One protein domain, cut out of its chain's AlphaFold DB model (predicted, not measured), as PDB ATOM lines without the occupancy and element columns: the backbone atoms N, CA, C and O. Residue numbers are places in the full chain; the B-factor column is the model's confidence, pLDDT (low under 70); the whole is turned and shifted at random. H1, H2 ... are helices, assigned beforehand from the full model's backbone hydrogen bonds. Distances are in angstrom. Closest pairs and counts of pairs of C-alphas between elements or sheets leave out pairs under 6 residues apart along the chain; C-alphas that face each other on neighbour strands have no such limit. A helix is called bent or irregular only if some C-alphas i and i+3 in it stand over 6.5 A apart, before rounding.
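Overview. This is residues 569 to 633 of the 656 residues of an uncharacterized protein of Tetrasphaera japonica T1-X7 (UniProt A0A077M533). A small rounded body of crossed helices has the short helix H3 in its middle, with the longest helix, H5, crossing it on one side and H1 packed on it at a steep angle. H4 meets the beginning of H5 nearly at right angles, and the short H2 is joined to H3 by a long stretch without a named element, residues 584 to 598. The printed part has 65 residues, with five named helices, H1 to H5 in chain order, and no named strand; the class is all helix. It is compact, with a radius of gyration of the C-alphas of 10.7 A and spans of 27 by 23 by 17 A.

Along the chain. H1, residues 569 to 577, begins at C-alpha 569 (135.539, -57.198, 245.478) and is 13.9 A long. It is only just irregular: C-alphas 573 and 576 are 6.7 A apart. H2 is residues 580 to 583, 4.9 A; H3 residues 599 to 604, 8.6 A; H4 residues 607 to 614, 10.4 A. H5, residues 618 to 632, is 21.0 A long and ends at C-alpha 632 (128.311, -69.070, 254.245).

Arrangement. H3 is the hub. H1 touches it at a steep tilt of 54 degrees, opposite ways, the closest C-alphas, of Ala 571 and Leu 603, being 4.6 A apart. H5 touches H3 at a steep tilt of 66 degrees, opposite ways; the closest C-alphas, of Leu 602 and Arg 625, are 6.7 A apart. H2 and H3 only just touch, with 3 pairs of C-alphas within 8 A, the closest those of Ala 583 and Glu 600 at 4.7 A. H4 touches H5, with residues 618 to 622 of H5 alone, about perpendicular at 75 degrees; the C-alphas of Gln 611 and Arg 618 are closest, 6.1 A. H1 and H4 are apart. In H3, H4 and H5 every O i to N i+4 pair is within hydrogen-bond range, in H1 3 of 5; H2 is too short for such a pair.

Size, cuts and confidence. The C-alphas of His 577 and Ala 593, the two farthest apart, are 28.9 A apart. The printed part has no cut. The link from H2 to H3 is long; the other links are tight. Mean pLDDT of the printed part is 85.9, and residues 591 to 595 are under 70.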
ATOM      1  N   TYR A 569     136.406 -58.163 244.832       86.00
ATOM      2  CA  TYR A 569     135.539 -57.198 245.478       86.00
ATOM      3  C   TYR A 569     134.583 -57.861 246.479       86.00
ATOM      4  O   TYR A 569     134.611 -57.510 247.658       86.00
ATOM      5  N   PHE A 570     133.765 -58.830 246.059       87.50
ATOM      6  CA  PHE A 570     132.814 -59.486 246.962       87.50
ATOM      7  C   PHE A 570     133.530 -60.258 248.077       87.50
ATOM      8  O   PHE A 570     133.169 -60.135 249.249       87.50
ATOM      9  N   ALA A 571     134.596 -60.981 247.731       88.56
ATOM     10  CA  ALA A 571     135.413 -61.728 248.679       88.56
ATOM     11  C   ALA A 571     135.993 -60.825 249.790       88.56
ATOM     12  O   ALA A 571     135.798 -61.088 250.980       88.56
ATOM     13  N   SER A 572     136.594 -59.691 249.411       85.12
ATOM     14  CA  SER A 572     137.136 -58.707 250.359       85.12
ATOM     15  C   SER A 572     136.062 -58.027 251.221       85.12
ATOM     16  O   SER A 572     136.358 -57.576 252.329       85.12
ATOM     17  N   ARG A 573     134.809 -57.971 250.745       85.19
ATOM     18  CA  ARG A 573     133.661 -57.434 251.493       85.19
ATOM     19  C   ARG A 573     133.112 -58.404 252.523       85.19
ATOM     20  O   ARG A 573     132.741 -57.951 253.599       85.19
ATOM     21  N   ILE A 574     133.058 -59.700 252.222       88.44
ATOM     22  CA  ILE A 574     132.522 -60.699 253.156       88.44
ATOM     23  C   ILE A 574     133.568 -61.146 254.190       88.44
ATOM     24  O   ILE A 574     133.212 -61.376 255.344       88.44
ATOM     25  N   ALA A 575     134.861 -61.175 253.839       89.25
ATOM     26  CA  ALA A 575     135.943 -61.636 254.719       89.25
ATOM     27  C   ALA A 575     135.986 -61.013 256.141       89.25
ATOM     28  O   ALA A 575     136.290 -61.747 257.082       89.25
ATOM     29  N   PRO A 576     135.695 -59.711 256.366       88.62
ATOM     30  CA  PRO A 576     135.664 -59.120 257.711       88.62
ATOM     31  C   PRO A 576     134.453 -59.534 258.562       88.62
ATOM     32  O   PRO A 576     134.463 -59.314 259.772       88.62
ATOM     33  N   HIS A 577     133.406 -60.088 257.944       88.62
ATOM     34  CA  HIS A 577     132.148 -60.461 258.596       88.62
ATOM     35  C   HIS A 577     132.051 -61.957 258.933       88.62
ATOM     36  O   HIS A 577     131.095 -62.375 259.583       88.62
ATOM     37  N   ILE A 578     133.033 -62.762 258.519       88.25
ATOM     38  CA  ILE A 578     133.044 -64.209 258.753       88.25
ATOM     39  C   ILE A 578     133.505 -64.515 260.192       88.25
ATOM     40  O   ILE A 578     134.519 -63.965 260.640       88.25
ATOM     41  N   PRO A 579     132.802 -65.399 260.929       90.69
ATOM     42  CA  PRO A 579     133.237 -65.901 262.231       90.69
ATOM     43  C   PRO A 579     134.664 -66.468 262.203       90.69
ATOM     44  O   PRO A 579     135.052 -67.152 261.259       90.69
ATOM     45  N   LYS A 580     135.470 -66.192 263.238       89.75
ATOM     46  CA  LYS A 580     136.913 -66.526 263.256       89.75
ATOM     47  C   LYS A 580     137.205 -68.025 263.129       89.75
ATOM     48  O   LYS A 580     138.236 -68.405 262.588       89.75
ATOM     49  N   ASP A 581     136.309 -68.855 263.641       89.62
ATOM     50  CA  ASP A 581     136.320 -70.312 263.538       89.62
ATOM     51  C   ASP A 581     136.097 -70.794 262.097       89.62
ATOM     52  O   ASP A 581     136.829 -71.663 261.627       89.62
ATOM     53  N   LEU A 582     135.164 -70.176 261.364       87.81
ATOM     54  CA  LEU A 582     134.951 -70.444 259.939       87.81
ATOM     55  C   LEU A 582     136.075 -69.865 259.070       87.81
ATOM     56  O   LEU A 582     136.498 -70.510 258.119       87.81
ATOM     57  N   ALA A 583     136.599 -68.686 259.414       89.12
ATOM     58  CA  ALA A 583     137.707 -68.044 258.705       89.12
ATOM     59  C   ALA A 583     138.990 -68.903 258.733       89.12
ATOM     60  O   ALA A 583     139.663 -69.052 257.713       89.12
ATOM     61  N   ALA A 584     139.283 -69.528 259.880       89.81
ATOM     62  CA  ALA A 584     140.420 -70.430 260.062       89.81
ATOM     63  C   ALA A 584     140.206 -71.849 259.492       89.81
ATOM     64  O   ALA A 584     141.149 -72.644 259.467       89.81
ATOM     65  N   ALA A 585     138.992 -72.196 259.049       89.00
ATOM     66  CA  ALA A 585     138.710 -73.499 258.458       89.00
ATOM     67  C   ALA A 585     139.396 -73.661 257.089       89.00
ATOM     68  O   ALA A 585     139.660 -72.689 256.379       89.00
ATOM     69  N   ALA A 586     139.670 -74.909 256.699       88.81
ATOM     70  CA  ALA A 586     140.203 -75.216 255.375       88.81
ATOM     71  C   ALA A 586     139.162 -74.913 254.286       88.81
ATOM     72  O   ALA A 586     137.990 -75.275 254.421       88.81
ATOM     73  N   ALA A 587     139.597 -74.285 253.193       86.88
ATOM     74  CA  ALA A 587     138.724 -73.980 252.068       86.88
ATOM     75  C   ALA A 587     138.161 -75.267 251.411       86.88
ATOM     76  O   ALA A 587     138.897 -76.249 251.251       86.88
ATOM     77  N   PRO A 588     136.881 -75.276 250.980       84.81
ATOM     78  CA  PRO A 588     136.313 -76.334 250.144       84.81
ATOM     79  C   PRO A 588     137.181 -76.589 248.913       84.81
ATOM     80  O   PRO A 588     137.704 -75.648 248.323       84.81
ATOM     81  N   GLY A 589     137.356 -77.854 248.531       80.56
ATOM     82  CA  GLY A 589     138.097 -78.226 247.321       80.56
ATOM     83  C   GLY A 589     139.612 -77.975 247.349       80.56
ATOM     84  O   GLY A 589     140.267 -78.243 246.345       80.56
ATOM     85  N   ALA A 590     140.190 -77.503 248.464       74.62
ATOM     86  CA  ALA A 590     141.629 -77.256 248.557       74.62
ATOM     87  C   ALA A 590     142.439 -78.550 248.311       74.62
ATOM     88  O   ALA A 590     142.199 -79.565 248.983       74.62
ATOM     89  N   PRO A 591     143.408 -78.551 247.375       66.00
ATOM     90  CA  PRO A 591     144.164 -79.752 247.047       66.00
ATOM     91  C   PRO A 591     144.996 -80.209 248.247       66.00
ATOM     92  O   PRO A 591     145.700 -79.423 248.875       66.00
ATOM     93  N   HIS A 592     144.990 -81.514 248.527       56.59
ATOM     94  CA  HIS A 592     145.741 -82.104 249.646       56.59
ATOM     95  C   HIS A 592     147.277 -81.982 249.512       56.59
ATOM     96  O   HIS A 592     148.016 -82.362 250.420       56.59
ATOM     97  N   ALA A 593     147.775 -81.459 248.388       47.34
ATOM     98  CA  ALA A 593     149.191 -81.291 248.088       47.34
ATOM     99  C   ALA A 593     149.725 -79.909 248.525       47.34
ATOM    100  O   ALA A 593     149.923 -79.010 247.712       47.34
ATOM    101  N   GLY A 594     150.026 -79.768 249.818       54.47
ATOM    102  CA  GLY A 594     151.063 -78.847 250.314       54.47
ATOM    103  C   GLY A 594     150.671 -77.403 250.653       54.47
ATOM    104  O   GLY A 594     151.379 -76.785 251.444       54.47
ATOM    105  N   ALA A 595     149.562 -76.866 250.136       59.88
ATOM    106  CA  ALA A 595     149.086 -75.523 250.485       59.88
ATOM    107  C   ALA A 595     147.804 -75.591 251.331       59.88
ATOM    108  O   ALA A 595     146.710 -75.785 250.804       59.88
ATOM    109  N   HIS A 596     147.926 -75.398 252.649       77.38
ATOM    110  CA  HIS A 596     146.769 -75.187 253.522       77.38
ATOM    111  C   HIS A 596     146.147 -73.818 253.225       77.38
ATOM    112  O   HIS A 596     146.555 -72.812 253.799       77.38
ATOM    113  N   LEU A 597     145.175 -73.781 252.312       88.38
ATOM    114  CA  LEU A 597     144.404 -72.577 252.028       88.38
ATOM    115  C   LEU A 597     143.221 -72.487 252.998       88.38
ATOM    116  O   LEU A 597     142.337 -73.347 252.982       88.38
ATOM    117  N   SER A 598     143.215 -71.462 253.849       91.75
ATOM    118  CA  SER A 598     142.079 -71.168 254.724       91.75
ATOM    119  C   SER A 598     140.958 -70.437 253.973       91.75
ATOM    120  O   SER A 598     141.172 -69.875 252.894       91.75
ATOM    121  N   VAL A 599     139.757 -70.410 254.554       91.12
ATOM    122  CA  VAL A 599     138.654 -69.548 254.094       91.12
ATOM    123  C   VAL A 599     139.075 -68.071 254.120       91.12
ATOM    124  O   VAL A 599     138.776 -67.330 253.183       91.12
ATOM    125  N   GLU A 600     139.828 -67.643 255.139       91.62
ATOM    126  CA  GLU A 600     140.369 -66.281 255.245       91.62
ATOM    127  C   GLU A 600     141.364 -65.955 254.118       91.62
ATOM    128  O   GLU A 600     141.257 -64.889 253.506       91.62
ATOM    129  N   ASP A 601     142.288 -66.867 253.785       91.00
ATOM    130  CA  ASP A 601     143.218 -66.702 252.657       91.00
ATOM    131  C   ASP A 601     142.466 -66.571 251.327       91.00
ATOM    132  O   ASP A 601     142.730 -65.647 250.556       91.00
ATOM    133  N   LEU A 602     141.523 -67.485 251.064       91.69
ATOM    134  CA  LEU A 602     140.759 -67.548 249.814       91.69
ATOM    135  C   LEU A 602     139.894 -66.298 249.584       91.69
ATOM    136  O   LEU A 602     139.632 -65.936 248.432       91.69
ATOM    137  N   LEU A 603     139.455 -65.639 250.661       91.88
ATOM    138  CA  LEU A 603     138.588 -64.464 250.591       91.88
ATOM    139  C   LEU A 603     139.321 -63.122 250.728       91.88
ATOM    140  O   LEU A 603     138.802 -62.108 250.265       91.88
ATOM    141  N   ARG A 604     140.523 -63.085 251.322       89.56
ATOM    142  CA  ARG A 604     141.351 -61.863 251.373       89.56
ATOM    143  C   ARG A 604     142.374 -61.746 250.249       89.56
ATOM    144  O   ARG A 604     142.767 -60.628 249.925       89.56
ATOM    145  N   GLY A 605     142.841 -62.857 249.682       87.88
ATOM    146  CA  GLY A 605     143.737 -62.836 248.526       87.88
ATOM    147  C   GLY A 605     142.986 -62.535 247.229       87.88
ATOM    148  O   GLY A 605     141.853 -62.983 247.053       87.88
ATOM    149  N   THR A 606     143.622 -61.830 246.289       89.81
ATOM    150  CA  THR A 606     143.074 -61.740 244.925       89.81
ATOM    151  C   THR A 606     143.196 -63.095 244.221       89.81
ATOM    152  O   THR A 606     144.122 -63.860 244.508       89.81
ATOM    153  N   LEU A 607     142.316 -63.410 243.264       89.38
ATOM    154  CA  LEU A 607     142.420 -64.645 242.469       89.38
ATOM    155  C   LEU A 607     143.788 -64.782 241.780       89.38
ATOM    156  O   LEU A 607     144.288 -65.896 241.615       89.38
ATOM    157  N   GLN A 608     144.409 -63.662 241.399       88.44
ATOM    158  CA  GLN A 608     145.739 -63.643 240.795       88.44
ATOM    159  C   GLN A 608     146.844 -63.944 241.820       88.44
ATOM    160  O   GLN A 608     147.696 -64.794 241.556       88.44
ATOM    161  N   ASP A 609     146.820 -63.318 243.000       88.81
ATOM    162  CA  ASP A 609     147.802 -63.587 244.062       88.81
ATOM    163  C   ASP A 609     147.690 -65.022 244.578       88.81
ATOM    164  O   ASP A 609     148.699 -65.679 244.829       88.81
ATOM    165  N   LEU A 610     146.463 -65.533 244.704       89.94
ATOM    166  CA  LEU A 610     146.186 -66.912 245.089       89.94
ATOM    167  C   LEU A 610     146.725 -67.896 244.047       89.94
ATOM    168  O   LEU A 610     147.420 -68.843 244.418       89.94
ATOM    169  N   GLN A 611     146.496 -67.638 242.755       89.62
ATOM    170  CA  GLN A 611     147.054 -68.433 241.657       89.62
ATOM    171  C   GLN A 611     148.592 -68.444 241.696       89.62
ATOM    172  O   GLN A 611     149.199 -69.509 241.593       89.62
ATOM    173  N   HIS A 612     149.236 -67.291 241.911       88.38
ATOM    174  CA  HIS A 612     150.698 -67.203 242.013       88.38
ATOM    175  C   HIS A 612     151.268 -67.861 243.281       88.38
ATOM    176  O   HIS A 612     152.310 -68.509 243.202       88.38
ATOM    177  N   ARG A 613     150.607 -67.721 244.440       88.75
ATOM    178  CA  ARG A 613     151.054 -68.294 245.727       88.75
ATOM    179  C   ARG A 613     150.878 -69.808 245.808       88.75
ATOM    180  O   ARG A 613     151.685 -70.469 246.451       88.75
ATOM    181  N   THR A 614     149.805 -70.345 245.225       87.94
ATOM    182  CA  THR A 614     149.408 -71.756 245.400       87.94
ATOM    183  C   THR A 614     149.691 -72.634 244.183       87.94
ATOM    184  O   THR A 614     149.730 -73.853 244.316       87.94
ATOM    185  N   GLY A 615     149.854 -72.043 242.995       87.62
ATOM    186  CA  GLY A 615     149.924 -72.774 241.727       87.62
ATOM    187  C   GLY A 615     148.587 -73.371 241.264       87.62
ATOM    188  O   GLY A 615     148.549 -74.001 240.207       87.62
ATOM    189  N   VAL A 616     147.495 -73.180 242.015       88.75
ATOM    190  CA  VAL A 616     146.165 -73.699 241.671       88.75
ATOM    191  C   VAL A 616     145.605 -72.934 240.459       88.75
ATOM    192  O   VAL A 616     145.690 -71.700 240.429       88.75
ATOM    193  N   PRO A 617     145.034 -73.619 239.446       89.94
ATOM    194  CA  PRO A 617     144.375 -72.969 238.317       89.94
ATOM    195  C   PRO A 617     143.272 -72.002 238.759       89.94
ATOM    196  O   PRO A 617     142.553 -72.245 239.726       89.94
ATOM    197  N   ARG A 618     143.097 -70.899 238.021       89.00
ATOM    198  CA  ARG A 618     142.107 -69.875 238.386       89.00
ATOM    199  C   ARG A 618     140.677 -70.412 238.399       89.00
ATOM    200  O   ARG A 618     139.931 -70.080 239.308       89.00
ATOM    201  N   GLU A 619     140.326 -71.269 237.443       88.56
ATOM    202  CA  GLU A 619     139.014 -71.928 237.365       88.56
ATOM    203  C   GLU A 619     138.697 -72.733 238.639       88.56
ATOM    204  O   GLU A 619     137.574 -72.691 239.144       88.56
ATOM    205  N   ASP A 620     139.703 -73.404 239.214       90.31
ATOM    206  CA  ASP A 620     139.563 -74.117 240.482       90.31
ATOM    207  C   ASP A 620     139.410 -73.142 241.658       90.31
ATOM    208  O   ASP A 620     138.509 -73.326 242.469       90.31
ATOM    209  N   LEU A 621     140.207 -72.068 241.727       91.31
ATOM    210  CA  LEU A 621     140.079 -71.037 242.773       91.31
ATOM    211  C   LEU A 621     138.709 -70.337 242.750       91.31
ATOM    212  O   LEU A 621     138.133 -70.072 243.805       91.31
ATOM    213  N   VAL A 622     138.166 -70.077 241.559       91.00
ATOM    214  CA  VAL A 622     136.813 -69.533 241.359       91.00
ATOM    215  C   VAL A 622     135.762 -70.509 241.885       91.00
ATOM    216  O   VAL A 622     134.892 -70.104 242.657       91.00
ATOM    217  N   ARG A 623     135.868 -71.802 241.542       90.75
ATOM    218  CA  ARG A 623     134.965 -72.846 242.051       90.75
ATOM    219  C   ARG A 623     135.043 -72.970 243.576       90.75
ATOM    220  O   ARG A 623     134.010 -72.925 244.235       90.75
ATOM    221  N   MET A 624     136.250 -73.035 244.142       91.88
ATOM    222  CA  MET A 624     136.472 -73.071 245.594       91.88
ATOM    223  C   MET A 624     135.853 -71.854 246.290       91.88
ATOM    224  O   MET A 624     135.234 -71.991 247.347       91.88
ATOM    225  N   ARG A 625     135.987 -70.653 245.708       92.56
ATOM    226  CA  ARG A 625     135.405 -69.422 246.261       92.56
ATOM    227  C   ARG A 625     133.879 -69.435 246.201       92.56
ATOM    228  O   ARG A 625     133.263 -69.094 247.208       92.56
ATOM    229  N   ARG A 626     133.276 -69.883 245.093       90.69
ATOM    230  CA  ARG A 626     131.822 -70.101 244.995       90.69
ATOM    231  C   ARG A 626     131.336 -71.051 246.089       90.69
ATOM    232  O   ARG A 626     130.514 -70.644 246.900       90.69
ATOM    233  N   GLU A 627     131.915 -72.250 246.180       90.50
ATOM    234  CA  GLU A 627     131.556 -73.248 247.202       90.50
ATOM    235  C   GLU A 627     131.730 -72.712 248.636       90.50
ATOM    236  O   GLU A 627     130.993 -73.093 249.544       90.50
ATOM    237  N   THR A 628     132.709 -71.829 248.861       90.81
ATOM    238  CA  THR A 628     132.919 -71.165 250.158       90.81
ATOM    239  C   THR A 628     131.795 -70.184 250.466       90.81
ATOM    240  O   THR A 628     131.246 -70.220 251.562       90.81
ATOM    241  N   VAL A 629     131.446 -69.316 249.513       88.69
ATOM    242  CA  VAL A 629     130.383 -68.314 249.676       88.69
ATOM    243  C   VAL A 629     129.018 -68.983 249.832       88.69
ATOM    244  O   VAL A 629     128.275 -68.612 250.733       88.69
ATOM    245  N   GLU A 630     128.714 -70.005 249.032       87.81
ATOM    246  CA  GLU A 630     127.462 -70.771 249.123       87.81
ATOM    247  C   GLU A 630     127.282 -71.409 250.510       87.81
ATOM    248  O   GLU A 630     126.204 -71.317 251.085       87.81
ATOM    249  N   ARG A 631     128.348 -71.955 251.116       87.12
ATOM    250  CA  ARG A 631     128.314 -72.506 252.489       87.12
ATOM    251  C   ARG A 631     128.199 -71.457 253.600       87.12
ATOM    252  O   ARG A 631     127.939 -71.823 254.743       87.12
ATOM    253  N   LEU A 632     128.451 -70.183 253.299       84.06
ATOM    254  CA  LEU A 632     128.311 -69.070 254.245       84.06
ATOM    255  C   LEU A 632     126.915 -68.431 254.195       84.06
ATOM    256  O   LEU A 632     126.583 -67.641 255.079       84.06
ATOM    257  N   ILE A 633     126.100 -68.765 253.189       77.94
ATOM    258  CA  ILE A 633     124.698 -68.353 253.084       77.94
ATOM    259  C   ILE A 633     123.843 -69.396 253.830       77.94
ATOM    260  O   ILE A 633     123.874 -70.568 253.460       77.94
TER     261      ILE A 633